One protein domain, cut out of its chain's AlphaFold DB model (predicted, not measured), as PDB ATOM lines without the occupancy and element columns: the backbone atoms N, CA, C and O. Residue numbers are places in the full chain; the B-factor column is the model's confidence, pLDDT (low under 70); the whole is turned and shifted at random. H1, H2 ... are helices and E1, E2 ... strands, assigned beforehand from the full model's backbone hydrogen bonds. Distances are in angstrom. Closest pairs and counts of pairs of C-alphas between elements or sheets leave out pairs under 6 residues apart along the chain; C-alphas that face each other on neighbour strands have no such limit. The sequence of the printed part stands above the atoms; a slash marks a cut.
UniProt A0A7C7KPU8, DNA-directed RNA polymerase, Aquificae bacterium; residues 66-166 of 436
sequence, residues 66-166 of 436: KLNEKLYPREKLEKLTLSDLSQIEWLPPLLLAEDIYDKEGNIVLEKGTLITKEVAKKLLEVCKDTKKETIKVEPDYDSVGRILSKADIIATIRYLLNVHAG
ATOM      1  N   LYS A  66     236.718 213.812 173.942       91.50
ATOM      2  CA  LYS A  66     235.848 214.109 175.089       91.50
ATOM      3  C   LYS A  66     234.467 214.603 174.676       91.50
ATOM      4  O   LYS A  66     233.472 214.188 175.258       91.50
ATOM      5  N   LEU A  67     234.381 215.432 173.636       93.00
ATOM      6  CA  LEU A  67     233.093 215.859 173.094       93.00
ATOM      7  C   LEU A  67     232.307 214.662 172.541       93.00
ATOM      8  O   LEU A  67     231.107 214.552 172.788       93.00
ATOM      9  N   ASN A  68     232.986 213.742 171.853       92.88
ATOM     10  CA  ASN A  68     232.365 212.540 171.317       92.88
ATOM     11  C   ASN A  68     231.822 211.630 172.421       92.88
ATOM     12  O   ASN A  68     230.659 211.241 172.361       92.88
ATOM     13  N   GLU A  69     232.643 211.353 173.436       89.62
ATOM     14  CA  GLU A  69     232.268 210.562 174.611       89.62
ATOM     15  C   GLU A  69     231.058 211.157 175.347       89.62
ATOM     16  O   GLU A  69     230.192 210.425 175.824       89.62
ATOM     17  N   LYS A  70     230.982 212.491 175.419       90.12
ATOM     18  CA  LYS A  70     229.952 213.198 176.180       90.12
ATOM     19  C   LYS A  70     228.625 213.348 175.440       90.12
ATOM     20  O   LYS A  70     227.567 213.246 176.058       90.12
ATOM     21  N   LEU A  71     228.671 213.658 174.144       92.12
ATOM     22  CA  LEU A  71     227.490 214.070 173.379       92.12
ATOM     23  C   LEU A  71     226.868 212.951 172.547       92.12
ATOM     24  O   LEU A  71     225.679 213.033 172.228       92.12
ATOM     25  N   TYR A  72     227.646 211.935 172.173       91.44
ATOM     26  CA  TYR A  72     227.199 210.904 171.244       91.44
ATOM     27  C   TYR A  72     227.216 209.515 171.892       91.44
ATOM     28  O   TYR A  72     228.108 209.203 172.678       91.44
ATOM     29  N   PRO A  73     226.250 208.639 171.559       89.06
ATOM     30  CA  PRO A  73     226.255 207.269 172.054       89.06
ATOM     31  C   PRO A  73     227.478 206.499 171.549       89.06
ATOM     32  O   PRO A  73     227.777 206.531 170.354       89.06
ATOM     33  N   ARG A  74     228.128 205.736 172.436       87.31
ATOM     34  CA  ARG A  74     229.333 204.953 172.114       87.31
ATOM     35  C   ARG A  74     229.145 204.023 170.915       87.31
ATOM     36  O   ARG A  74     230.020 203.940 170.063       87.31
ATOM     37  N   GLU A  75     227.980 203.389 170.804       88.19
ATOM     38  CA  GLU A  75     227.657 202.492 169.689       88.19
ATOM     39  C   GLU A  75     227.794 203.184 168.328       88.19
ATOM     40  O   GLU A  75     228.332 202.591 167.400       88.19
ATOM     41  N   LYS A  76     227.386 204.457 168.226       88.31
ATOM     42  CA  LYS A  76     227.426 205.244 166.982       88.31
ATOM     43  C   LYS A  76     228.836 205.694 166.596       88.31
ATOM     44  O   LYS A  76     229.043 206.114 165.463       88.31
ATOM     45  N   LEU A  77     229.787 205.623 167.526       88.25
ATOM     46  CA  LEU A  77     231.197 205.932 167.280       88.25
ATOM     47  C   LEU A  77     231.972 204.719 166.752       88.25
ATOM     48  O   LEU A  77     233.026 204.905 166.154       88.25
ATOM     49  N   GLU A  78     231.460 203.506 166.975       90.38
ATOM     50  CA  GLU A  78     232.101 202.246 166.579       90.38
ATOM     51  C   GLU A  78     231.389 201.584 165.386       90.38
ATOM     52  O   GLU A  78     232.021 200.929 164.552       90.38
ATOM     53  N   LYS A  79     230.055 201.712 165.302       91.75
ATOM     54  CA  LYS A  79     229.226 201.060 164.281       91.75
ATOM     55  C   LYS A  79     228.060 201.943 163.835       91.75
ATOM     56  O   LYS A  79     227.334 202.502 164.652       91.75
ATOM     57  N   LEU A  80     227.825 201.994 162.526       90.62
ATOM     58  CA  LEU A  80     226.658 202.646 161.928       90.62
ATOM     59  C   LEU A  80     225.711 201.625 161.304       90.62
ATOM     60  O   LEU A  80     226.140 200.673 160.655       90.62
ATOM     61  N   THR A  81     224.414 201.866 161.471       89.31
ATOM     62  CA  THR A  81     223.333 201.163 160.766       89.31
ATOM     63  C   THR A  81     222.925 201.917 159.497       89.31
ATOM     64  O   THR A  81     223.257 203.091 159.313       89.31
ATOM     65  N   LEU A  82     222.132 201.284 158.628       84.81
ATOM     66  CA  LEU A  82     221.604 201.926 157.412       84.81
ATOM     67  C   LEU A  82     220.773 203.190 157.706       84.81
ATOM     68  O   LEU A  82     220.834 204.164 156.951       84.81
ATOM     69  N   SER A  83     220.023 203.211 158.812       86.06
ATOM     70  CA  SER A  83     219.290 204.411 159.241       86.06
ATOM     71  C   SER A  83     220.226 205.550 159.639       86.06
ATOM     72  O   SER A  83     219.928 206.709 159.352       86.06
ATOM     73  N   ASP A  84     221.380 205.231 160.225       87.12
ATOM     74  CA  ASP A  84     222.352 206.233 160.671       87.12
ATOM     75  C   ASP A  84     223.040 206.924 159.492       87.12
ATOM     76  O   ASP A  84     223.250 208.134 159.526       87.12
ATOM     77  N   LEU A  85     223.314 206.190 158.407       84.62
ATOM     78  CA  LEU A  85     223.881 206.762 157.178       84.62
ATOM     79  C   LEU A  85     222.978 207.837 156.564       84.62
ATOM     80  O   LEU A  85     223.466 208.818 156.004       84.62
ATOM     81  N   SER A  86     221.659 207.685 156.708       85.25
ATOM     82  CA  SER A  86     220.689 208.689 156.251       85.25
ATOM     83  C   SER A  86     220.703 209.956 157.119       85.25
ATOM     84  O   SER A  86     220.261 211.012 156.675       85.25
ATOM     85  N   GLN A  87     221.219 209.865 158.348       87.50
ATOM     86  CA  GLN A  87     221.289 210.947 159.333       87.50
ATOM     87  C   GLN A  87     222.731 211.374 159.647       87.50
ATOM     88  O   GLN A  87     222.969 212.009 160.672       87.50
ATOM     89  N   ILE A  88     223.686 211.089 158.752       86.50
ATOM     90  CA  ILE A  88     225.120 211.344 158.968       86.50
ATOM     91  C   ILE A  88     225.441 212.807 159.317       86.50
ATOM     92  O   ILE A  88     226.404 213.087 160.017       86.50
ATOM     93  N   GLU A  89     224.603 213.753 158.885       86.44
ATOM     94  CA  GLU A  89     224.745 215.181 159.203       86.44
ATOM     95  C   GLU A  89     224.626 215.505 160.693       86.44
ATOM     96  O   GLU A  89     225.072 216.569 161.118       86.44
ATOM     97  N   TRP A  90     223.988 214.618 161.456       88.88
ATOM     98  CA  TRP A  90     223.737 214.747 162.889       88.88
ATOM     99  C   TRP A  90     224.690 213.906 163.738       88.88
ATOM    100  O   TRP A  90     224.524 213.837 164.955       88.88
ATOM    101  N   LEU A  91     225.671 213.272 163.099       89.50
ATOM    102  CA  LEU A  91     226.728 212.495 163.727       89.50
ATOM    103  C   LEU A  91     228.047 213.280 163.692       89.50
ATOM    104  O   LEU A  91     228.195 214.210 162.888       89.50
ATOM    105  N   PRO A  92     229.012 212.945 164.567       90.56
ATOM    106  CA  PRO A  92     230.321 213.574 164.511       90.56
ATOM    107  C   PRO A  92     231.048 213.167 163.217       90.56
ATOM    108  O   PRO A  92     230.639 212.219 162.543       90.56
ATOM    109  N   PRO A  93     232.146 213.849 162.847       91.06
ATOM    110  CA  PRO A  93     233.001 213.405 161.750       91.06
ATOM    111  C   PRO A  93     233.526 211.978 161.996       91.06
ATOM    112  O   PRO A  93     234.217 211.727 162.986       91.06
ATOM    113  N   LEU A  94     233.183 211.050 161.098       92.12
ATOM    114  CA  LEU A  94     233.509 209.622 161.182       92.12
ATOM    115  C   LEU A  94     234.287 209.172 159.938       92.12
ATOM    116  O   LEU A  94     234.027 209.635 158.825       92.12
ATOM    117  N   LEU A  95     235.216 208.246 160.141       92.62
ATOM    118  CA  LEU A  95     236.032 207.572 159.136       92.62
ATOM    119  C   LEU A  95     235.596 206.106 159.029       92.62
ATOM    120  O   LEU A  95     235.103 205.514 159.993       92.62
ATOM    121  N   LEU A  96     235.791 205.501 157.861       92.06
ATOM    122  CA  LEU A  96     235.616 204.058 157.694       92.06
ATOM    123  C   LEU A  96     236.733 203.290 158.407       92.06
ATOM    124  O   LEU A  96     237.906 203.520 158.129       92.06
ATOM    125  N   ALA A  97     236.372 202.341 159.274       91.19
ATOM    126  CA  ALA A  97     237.351 201.526 160.002       91.19
ATOM    127  C   ALA A  97     237.832 200.294 159.205       91.19
ATOM    128  O   ALA A  97     238.811 199.646 159.585       91.19
ATOM    129  N   GLU A  98     237.149 199.963 158.109       89.19
ATOM    130  CA  GLU A  98     237.422 198.814 157.245       89.19
ATOM    131  C   GLU A  98     237.195 199.168 155.771       89.19
ATOM    132  O   GLU A  98     236.422 200.079 155.461       89.19
ATOM    133  N   ASP A  99     237.856 198.430 154.880       89.75
ATOM    134  CA  ASP A  99     237.625 198.536 153.441       89.75
ATOM    135  C   ASP A  99     236.226 198.014 153.094       89.75
ATOM    136  O   ASP A  99     235.755 197.001 153.630       89.75
ATOM    137  N   ILE A 100     235.550 198.709 152.183       86.19
ATOM    138  CA  ILE A 100     234.223 198.332 151.702       86.19
ATOM    139  C   ILE A 100     234.353 197.759 150.300       86.19
ATOM    140  O   ILE A 100     234.819 198.438 149.384       86.19
ATOM    141  N   TYR A 101     233.900 196.518 150.146       85.19
ATOM    142  CA  TYR A 101     233.952 195.770 148.897       85.19
ATOM    143  C   TYR A 101     232.576 195.714 148.230       85.19
ATOM    144  O   TYR A 101     231.554 195.636 148.915       85.19
ATOM    145  N   ASP A 102     232.563 195.715 146.902       82.88
ATOM    146  CA  ASP A 102     231.363 195.430 146.112       82.88
ATOM    147  C   ASP A 102     231.087 193.913 146.028       82.88
ATOM    148  O   ASP A 102     231.922 193.092 146.419       82.88
ATOM    149  N   LYS A 103     229.947 193.514 145.447       77.00
ATOM    150  CA  LYS A 103     229.593 192.114 145.129       77.00
ATOM    151  C   LYS A 103     230.675 191.383 144.327       77.00
ATOM    152  O   LYS A 103     230.790 190.166 144.425       77.00
ATOM    153  N   GLU A 104     231.446 192.123 143.539       78.50
ATOM    154  CA  GLU A 104     232.513 191.615 142.669       78.50
ATOM    155  C   GLU A 104     233.872 191.499 143.386       78.50
ATOM    156  O   GLU A 104     234.840 191.036 142.791       78.50
ATOM    157  N   GLY A 105     233.959 191.900 144.661       76.75
ATOM    158  CA  GLY A 105     235.187 191.829 145.461       76.75
ATOM    159  C   GLY A 105     236.161 192.994 145.255       76.75
ATOM    160  O   GLY A 105     237.267 192.963 145.793       76.75
ATOM    161  N   ASN A 106     235.767 194.034 144.516       83.06
ATOM    162  CA  ASN A 106     236.564 195.248 144.317       83.06
ATOM    163  C   ASN A 106     236.376 196.232 145.479       83.06
ATOM    164  O   ASN A 106     235.260 196.389 145.976       83.06
ATOM    165  N   ILE A 107     237.447 196.923 145.888       84.62
ATOM    166  CA  ILE A 107     237.386 197.971 146.920       84.62
ATOM    167  C   ILE A 107     236.670 199.196 146.337       84.62
ATOM    168  O   ILE A 107     237.153 199.812 145.388       84.62
ATOM    169  N   VAL A 108     235.522 199.551 146.912       85.88
ATOM    170  CA  VAL A 108     234.739 200.745 146.545       85.88
ATOM    171  C   VAL A 108     235.176 201.949 147.371       85.88
ATOM    172  O   VAL A 108     235.252 203.067 146.860       85.88
ATOM    173  N   LEU A 109     235.435 201.728 148.662       88.06
ATOM    174  CA  LEU A 109     235.905 202.746 149.594       88.06
ATOM    175  C   LEU A 109     236.990 202.150 150.483       88.06
ATOM    176  O   LEU A 109     236.801 201.087 151.075       88.06
ATOM    177  N   GLU A 110     238.105 202.862 150.574       89.44
ATOM    178  CA  GLU A 110     239.242 202.482 151.402       89.44
ATOM    179  C   GLU A 110     239.009 202.870 152.866       89.44
ATOM    180  O   GLU A 110     238.352 203.875 153.186       89.44
ATOM    181  N   LYS A 111     239.608 202.091 153.765       91.50
ATOM    182  CA  LYS A 111     239.734 202.412 155.180       91.50
ATOM    183  C   LYS A 111     240.336 203.808 155.363       91.50
ATOM    184  O   LYS A 111     241.296 204.191 154.701       91.50
ATOM    185  N   GLY A 112     239.784 204.566 156.307       87.75
ATOM    186  CA  GLY A 112     240.190 205.939 156.598       87.75
ATOM    187  C   GLY A 112     239.493 206.994 155.737       87.75
ATOM    188  O   GLY A 112     239.746 208.184 155.910       87.75
ATOM    189  N   THR A 113     238.584 206.607 154.836       91.25
ATOM    190  CA  THR A 113     237.778 207.579 154.083       91.25
ATOM    191  C   THR A 113     236.778 208.285 155.006       91.25
ATOM    192  O   THR A 113     236.029 207.633 155.736       91.25
ATOM    193  N   LEU A 114     236.724 209.621 154.941       90.44
ATOM    194  CA  LEU A 114     235.749 210.434 155.671       90.44
ATOM    195  C   LEU A 114     234.333 210.234 155.128       90.44
ATOM    196  O   LEU A 114     234.071 210.414 153.937       90.44
ATOM    197  N   ILE A 115     233.396 209.931 156.024       90.25
ATOM    198  CA  ILE A 115     231.996 209.693 155.680       90.25
ATOM    199  C   ILE A 115     231.278 211.038 155.519       90.25
ATOM    200  O   ILE A 115     230.633 211.559 156.426       90.25
ATOM    201  N   THR A 116     231.401 211.623 154.331       89.75
ATOM    202  CA  THR A 116     230.598 212.780 153.917       89.75
ATOM    203  C   THR A 116     229.201 212.342 153.466       89.75
ATOM    204  O   THR A 116     228.932 211.154 153.288       89.75
ATOM    205  N   LYS A 117     228.295 213.297 153.208       88.38
ATOM    206  CA  LYS A 117     226.949 212.996 152.674       88.38
ATOM    207  C   LYS A 117     226.992 212.190 151.372       88.38
ATOM    208  O   LYS A 117     226.116 211.371 151.119       88.38
ATOM    209  N   GLU A 118     227.988 212.445 150.531       88.56
ATOM    210  CA  GLU A 118     228.160 211.762 149.248       88.56
ATOM    211  C   GLU A 118     228.641 210.326 149.450       88.56
ATOM    212  O   GLU A 118     228.093 209.396 148.861       88.56
ATOM    213  N   VAL A 119     229.615 210.137 150.344       89.12
ATOM    214  CA  VAL A 119     230.118 208.812 150.721       89.12
ATOM    215  C   VAL A 119     229.021 207.995 151.403       89.12
ATOM    216  O   VAL A 119     228.838 206.831 151.067       89.12
ATOM    217  N   ALA A 120     228.213 208.603 152.275       88.12
ATOM    218  CA  ALA A 120     227.084 207.938 152.923       88.12
ATOM    219  C   ALA A 120     226.037 207.420 151.919       88.12
ATOM    220  O   ALA A 120     225.517 206.318 152.092       88.12
ATOM    221  N   LYS A 121     225.759 208.165 150.838       88.88
ATOM    222  CA  LYS A 121     224.869 207.704 149.754       88.88
ATOM    223  C   LYS A 121     225.444 206.495 149.018       88.88
ATOM    224  O   LYS A 121     224.728 205.518 148.830       88.88
ATOM    225  N   LYS A 122     226.736 206.532 148.679       87.12
ATOM    226  CA  LYS A 122     227.428 205.389 148.062       87.12
ATOM    227  C   LYS A 122     227.415 204.163 148.977       87.12
ATOM    228  O   LYS A 122     227.124 203.062 148.529       87.12
ATOM    229  N   LEU A 123     227.654 204.352 150.276       86.69
ATOM    230  CA  LEU A 123     227.581 203.275 151.266       86.69
ATOM    231  C   LEU A 123     226.176 202.669 151.352       86.69
ATOM    232  O   LEU A 123     226.050 201.453 151.444       86.69
ATOM    233  N   LEU A 124     225.122 203.487 151.284       86.56
ATOM    234  CA  LEU A 124     223.738 203.006 151.272       86.56
ATOM    235  C   LEU A 124     223.420 202.136 150.049       86.56
ATOM    236  O   LEU A 124     222.657 201.181 150.180       86.56
ATOM    237  N   GLU A 125     223.978 202.451 148.881       85.38
ATOM    238  CA  GLU A 125     223.826 201.642 147.664       85.38
ATOM    239  C   GLU A 125     224.547 200.297 147.821       85.38
ATOM    240  O   GLU A 125     223.910 199.244 147.769       85.38
ATOM    241  N   VAL A 126     225.835 200.329 148.175       84.62
ATOM    242  CA  VAL A 126     226.660 199.121 148.341       84.62
ATOM    243  C   VAL A 126     226.126 198.199 149.443       84.62
ATOM    244  O   VAL A 126     226.140 196.974 149.306       84.62
ATOM    245  N   CYS A 127     225.617 198.749 150.548       82.25
ATOM    246  CA  CYS A 127     225.105 197.932 151.651       82.25
ATOM    247  C   CYS A 127     223.764 197.262 151.327       82.25
ATOM    248  O   CYS A 127     223.515 196.147 151.792       82.25
ATOM    249  N   LYS A 128     222.917 197.890 150.496       80.94
ATOM    250  CA  LYS A 128     221.708 197.235 149.963       80.94
ATOM    251  C   LYS A 128     222.076 196.049 149.083       80.94
ATOM    252  O   LYS A 128     221.426 195.008 149.151       80.94
ATOM    253  N   ASP A 129     223.138 196.198 148.301       77.94
ATOM    254  CA  ASP A 129     223.617 195.171 147.392       77.94
ATOM    255  C   ASP A 129     224.274 193.991 148.117       77.94
ATOM    256  O   ASP A 129     223.990 192.832 147.806       77.94
ATOM    257  N   THR A 130     225.097 194.259 149.126       76.00
ATOM    258  CA  THR A 130     225.847 193.235 149.876       76.00
ATOM    259  C   THR A 130     225.082 192.640 151.067       76.00
ATOM    260  O   THR A 130     225.592 191.735 151.724       76.00
ATOM    261  N   LYS A 131     223.857 193.116 151.352       75.94
ATOM    262  CA  LYS A 131     223.055 192.785 152.554       75.94
ATOM    263  C   LYS A 131     223.794 193.030 153.878       75.94
ATOM    264  O   LYS A 131     223.525 192.372 154.882       75.94
ATOM    265  N   LYS A 132     224.736 193.973 153.896       77.56
ATOM    266  CA  LYS A 132     225.493 194.319 155.100       77.56
ATOM    267  C   LYS A 132     224.687 195.309 155.943       77.56
ATOM    268  O   LYS A 132     224.420 196.426 155.513       77.56
ATOM    269  N   GLU A 133     224.280 194.895 157.141       80.12
ATOM    270  CA  GLU A 133     223.400 195.700 158.009       80.12
ATOM    271  C   GLU A 133     224.146 196.762 158.830       80.12
ATOM    272  O   GLU A 133     223.561 197.780 159.208       80.12
ATOM    273  N   THR A 134     225.435 196.534 159.107       86.56
ATOM    274  CA  THR A 134     226.259 197.427 159.931       86.56
ATOM    275  C   THR A 134     227.624 197.686 159.307       86.56
ATOM    276  O   THR A 134     228.230 196.803 158.698       86.56
ATOM    277  N   ILE A 135     228.114 198.912 159.482       88.50
ATOM    278  CA  ILE A 135     229.425 199.368 159.014       88.50
ATOM    279  C   ILE A 135     230.256 199.746 160.229       88.50
ATOM    280  O   ILE A 135     229.782 200.497 161.082       88.50
ATOM    281  N   LYS A 136     231.493 199.253 160.304       91.81
ATOM    282  CA  LYS A 136     232.432 199.683 161.342       91.81
ATOM    283  C   LYS A 136     233.013 201.047 160.993       91.81
ATOM    284  O   LYS A 136     233.516 201.257 159.888       91.81
ATOM    285  N   VAL A 137     232.966 201.953 161.955       92.50
ATOM    286  CA  VAL A 137     233.459 203.322 161.818       92.50
ATOM    287  C   VAL A 137     234.370 203.667 162.982       92.50
ATOM    288  O   VAL A 137     234.334 203.016 164.025       92.50
ATOM    289  N   GLU A 138     235.189 204.689 162.792       92.62
ATOM    290  CA  GLU A 138     235.988 205.285 163.855       92.62
ATOM    291  C   GLU A 138     235.892 206.815 163.792       92.62
ATOM    292  O   GLU A 138     235.739 207.372 162.703       92.62
ATOM    293  N   PRO A 139     235.951 207.539 164.919       91.06
ATOM    294  CA  PRO A 139     235.903 208.994 164.878       91.06
ATOM    295  C   PRO A 139     237.161 209.610 164.267       91.06
ATOM    296  O   PRO A 139     238.279 209.181 164.548       91.06
ATOM    297  N   ASP A 140     236.982 210.673 163.483       90.00
ATOM    298  CA  ASP A 140     238.106 211.482 163.019       90.00
ATOM    299  C   ASP A 140     238.611 212.377 164.160       90.00
ATOM    300  O   ASP A 140     237.877 213.227 164.665       90.00
ATOM    301  N   TYR A 141     239.876 212.217 164.546       87.44
ATOM    302  CA  TYR A 141     240.543 213.060 165.546       87.44
ATOM    303  C   TYR A 141     241.553 214.042 164.939       87.44
ATOM    304  O   TYR A 141     242.093 214.898 165.648       87.44
ATOM    305  N   ASP A 142     241.839 213.929 163.642       82.25
ATOM    306  CA  ASP A 142     243.017 214.543 163.035       82.25
ATOM    307  C   ASP A 142     242.721 215.583 161.967       82.25
ATOM    308  O   ASP A 142     243.476 216.553 161.861       82.25
ATOM    309  N   SER A 143     241.634 215.422 161.218       83.94
ATOM    310  CA  SER A 143     241.309 216.318 160.111       83.94
ATOM    311  C   SER A 143     240.117 217.225 160.435       83.94
ATOM    312  O   SER A 143     240.232 218.155 161.237       83.94
ATOM    313  N   VAL A 144     238.958 216.958 159.838       84.50
ATOM    314  CA  VAL A 144     237.692 217.666 160.056       84.50
ATOM    315  C   VAL A 144     237.228 217.546 161.507       84.50
ATOM    316  O   VAL A 144     236.614 218.468 162.039       84.50
ATOM    317  N   GLY A 145     237.593 216.464 162.192       84.44
ATOM    318  CA  GLY A 145     237.354 216.288 163.620       84.44
ATOM    319  C   GLY A 145     237.911 217.403 164.509       84.44
ATOM    320  O   GLY A 145     237.404 217.620 165.606       84.44
ATOM    321  N   ARG A 146     238.915 218.162 164.061       88.25
ATOM    322  CA  ARG A 146     239.506 219.238 164.874       88.25
ATOM    323  C   ARG A 146     238.676 220.519 164.925       88.25
ATOM    324  O   ARG A 146     238.908 221.341 165.808       88.25
ATOM    325  N   ILE A 147     237.709 220.702 164.030       91.06
ATOM    326  CA  ILE A 147     236.799 221.859 164.050       91.06
ATOM    327  C   ILE A 147     235.446 221.483 164.646       91.06
ATOM    328  O   ILE A 147     235.099 220.307 164.710       91.06
ATOM    329  N   LEU A 148     234.668 222.477 165.075       91.00
ATOM    330  CA  LEU A 148     233.319 222.253 165.592       91.00
ATOM    331  C   LEU A 148     232.333 222.039 164.433       91.00
ATOM    332  O   LEU A 148     232.332 222.799 163.465       91.00
ATOM    333  N   SER A 149     231.468 221.031 164.532       88.44
ATOM    334  CA  SER A 149     230.404 220.786 163.556       88.44
ATOM    335  C   SER A 149     229.060 221.353 164.028       88.44
ATOM    336  O   SER A 149     228.838 221.608 165.212       88.44
ATOM    337  N   LYS A 150     228.115 221.534 163.096       88.38
ATOM    338  CA  LYS A 150     226.742 221.947 163.440       88.38
ATOM    339  C   LYS A 150     226.038 220.907 164.321       88.38
ATOM    340  O   LYS A 150     225.265 221.291 165.199       88.38
ATOM    341  N   ALA A 151     226.330 219.621 164.101       90.38
ATOM    342  CA  ALA A 151     225.831 218.522 164.920       90.38
ATOM    343  C   ALA A 151     226.272 218.680 166.378       90.38
ATOM    344  O   ALA A 151     225.430 218.612 167.270       90.38
ATOM    345  N   ASP A 152     227.547 219.019 166.604       92.75
ATOM    346  CA  ASP A 152     228.102 219.202 167.949       92.75
ATOM    347  C   ASP A 152     227.380 220.314 168.714       92.75
ATOM    348  O   ASP A 152     227.037 220.142 169.881       92.75
ATOM    349  N   ILE A 153     227.096 221.444 168.056       90.94
ATOM    350  CA  ILE A 153     226.388 222.576 168.677       90.94
ATOM    351  C   ILE A 153     224.986 222.148 169.121       90.94
ATOM    352  O   ILE A 153     224.569 222.425 170.246       90.94
ATOM    353  N   ILE A 154     224.252 221.449 168.256       91.31
ATOM    354  CA  ILE A 154     222.881 221.017 168.549       91.31
ATOM    355  C   ILE A 154     222.862 219.917 169.614       91.31
ATOM    356  O   ILE A 154     222.021 219.956 170.515       91.31
ATOM    357  N   ALA A 155     223.806 218.977 169.559       92.44
ATOM    358  CA  ALA A 155     223.979 217.956 170.581       92.44
ATOM    359  C   ALA A 155     224.338 218.580 171.940       92.44
ATOM    360  O   ALA A 155     223.761 218.198 172.953       92.44
ATOM    361  N   THR A 156     225.185 219.615 171.957       93.94
ATOM    362  CA  THR A 156     225.538 220.364 173.174       93.94
ATOM    363  C   THR A 156     224.317 221.060 173.774       93.94
ATOM    364  O   THR A 156     224.077 220.957 174.974       93.94
ATOM    365  N   ILE A 157     223.502 221.738 172.955       92.81
ATOM    366  CA  ILE A 157     222.267 222.382 173.431       92.81
ATOM    367  C   ILE A 157     221.310 221.335 174.010       92.81
ATOM    368  O   ILE A 157     220.731 221.555 175.072       92.81
ATOM    369  N   ARG A 158     221.163 220.181 173.350       92.62
ATOM    370  CA  ARG A 158     220.338 219.075 173.854       92.62
ATOM    371  C   ARG A 158     220.853 218.542 175.190       92.62
ATOM    372  O   ARG A 158     220.060 218.362 176.105       92.62
ATOM    373  N   TYR A 159     222.162 218.337 175.306       93.12
ATOM    374  CA  TYR A 159     222.800 217.906 176.547       93.12
ATOM    375  C   TYR A 159     222.536 218.908 177.679       93.12
ATOM    376  O   TYR A 159     222.096 218.521 178.757       93.12
ATOM    377  N   LEU A 160     222.687 220.209 177.412       93.38
ATOM    378  CA  LEU A 160     222.410 221.264 178.388       93.38
ATOM    379  C   LEU A 160     220.943 221.268 178.850       93.38
ATOM    380  O   LEU A 160     220.668 221.463 180.033       93.38
ATOM    381  N   LEU A 161     219.997 221.035 177.933       93.44
ATOM    382  CA  LEU A 161     218.578 220.908 178.276       93.44
ATOM    383  C   LEU A 161     218.312 219.684 179.160       93.44
ATOM    384  O   LEU A 161     217.531 219.788 180.101       93.44
ATOM    385  N   ASN A 162     218.980 218.557 178.903       93.56
ATOM    386  CA  ASN A 162     218.864 217.354 179.731       93.56
ATOM    387  C   ASN A 162     219.415 217.572 181.146       93.56
ATOM    388  O   ASN A 162     218.776 217.156 182.111       93.56
ATOM    389  N   VAL A 163     220.549 218.269 181.275       93.88
ATOM    390  CA  VAL A 163     221.103 218.667 182.580       93.88
ATOM    391  C   VAL A 163     220.124 219.583 183.313       93.88
ATOM    392  O   VAL A 163     219.810 219.344 184.475       93.88
ATOM    393  N   HIS A 164     219.564 220.589 182.633       92.12
ATOM    394  CA  HIS A 164     218.566 221.479 183.236       92.12
ATOM    395  C   HIS A 164     217.288 220.740 183.667       92.12
ATOM    396  O   HIS A 164     216.688 221.092 184.678       92.12
ATOM    397  N   ALA A 165     216.884 219.709 182.922       94.19
ATOM    398  CA  ALA A 165     215.759 218.843 183.264       94.19
ATOM    399  C   ALA A 165     216.075 217.825 184.380       94.19
ATOM    400  O   ALA A 165     215.183 217.080 184.778       94.19
ATOM    401  N   GLY A 166     217.319 217.763 184.872       93.06
ATOM    402  CA  GLY A 166     217.753 216.818 185.906       93.06
ATOM    403  C   GLY A 166     217.941 215.377 185.419       93.06
ATOM    404  O   GLY A 166     218.078 214.471 186.234       93.06
TER     405      GLY A 166
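This is residues 66 to 166 of the 436 residues of the protein "DNA-directed RNA polymerase" of Aquificae bacterium (UniProt A0A7C7KPU8). A small, staggered three-strand sheet, E1, E4 and E2, lies about midway along an elongated domain, with the short helices H2 and H3 close by it. Toward one end are H4 and the loop that holds E3; at the other end H1 packs on H5, and residues 160 to 166, of which 160 to 164 belong to H5, stick out. The printed part has 101 residues, with five named helices and four named strands in the order H1 H2 E1 H3 E2 E3 H4 E4 H5. The sheet, in the order E1, E4, E2, is antiparallel, and the class is mixed, helices and strands. The whole is compact, with a radius of gyration of the C-alphas of 14.7 A and spans of 52 by 26 by 19 A.

Find C-alpha 66 at (235.848, 214.109, 175.089), where H1 begins; it runs to residue 71. H2 takes residues 74 to 78, E1 79 to 81 and H3 82 to 86. Further on come E2, residues 94 to 96, and E3, residues 107 to 109. Look next for C-alpha 117 at (226.949, 212.996, 152.674); from there H4 runs 20.0 A to residue 130. E4, residues 134 to 139, is 15.9 A long. H5, residues 150 to 164, runs 21.4 A to C-alpha 164 at (218.566, 221.479, 183.236).

Begin at the inner strand E4, which pairs with E1 over residues 134 to 136 and with E2 over 137 to 139. Beside E1, N 80 and O 135 are 2.9 A apart, within hydrogen-bond range; beside E2, N 95 and O 138 are 2.8 A apart. E1, H3 and E2 form a split strand-helix-strand unit, two strands of one sheet with a helix between them along the chain and E4 between them in the sheet, and its crossover is right-handed. H2 stands at the sheet's level, only just, at a height of 3.9 A. H3 and H4 only graze the sheet, H4 only just, with 5 pairs of C-alphas within 10 A. H3 touches H4, the closest C-alphas being those of Leu 85 and Ala 120, 5.5 A apart. E3 pairs with no named strand, but residues 100 to 101 pair antiparallel with it; E3 and H4 are near each other. H1 touches H5, with C-alphas 71 and 155 closest at 5.9 A, at a steep tilt of 67 degrees, only just short of about perpendicular. In H1, H2, H4 and H5 every O i to N i+4 pair is within hydrogen-bond range; in H3 0 of 1 is, beside 1 of 2 O i to N i+3 pairs.

The two C-alphas farthest apart, those of Glu 104 and His 164, are 52.3 A apart. The printed part has no cut, and no link is long. The mean pLDDT of the printed part of this model is 88.2, and no printed residue is under 70.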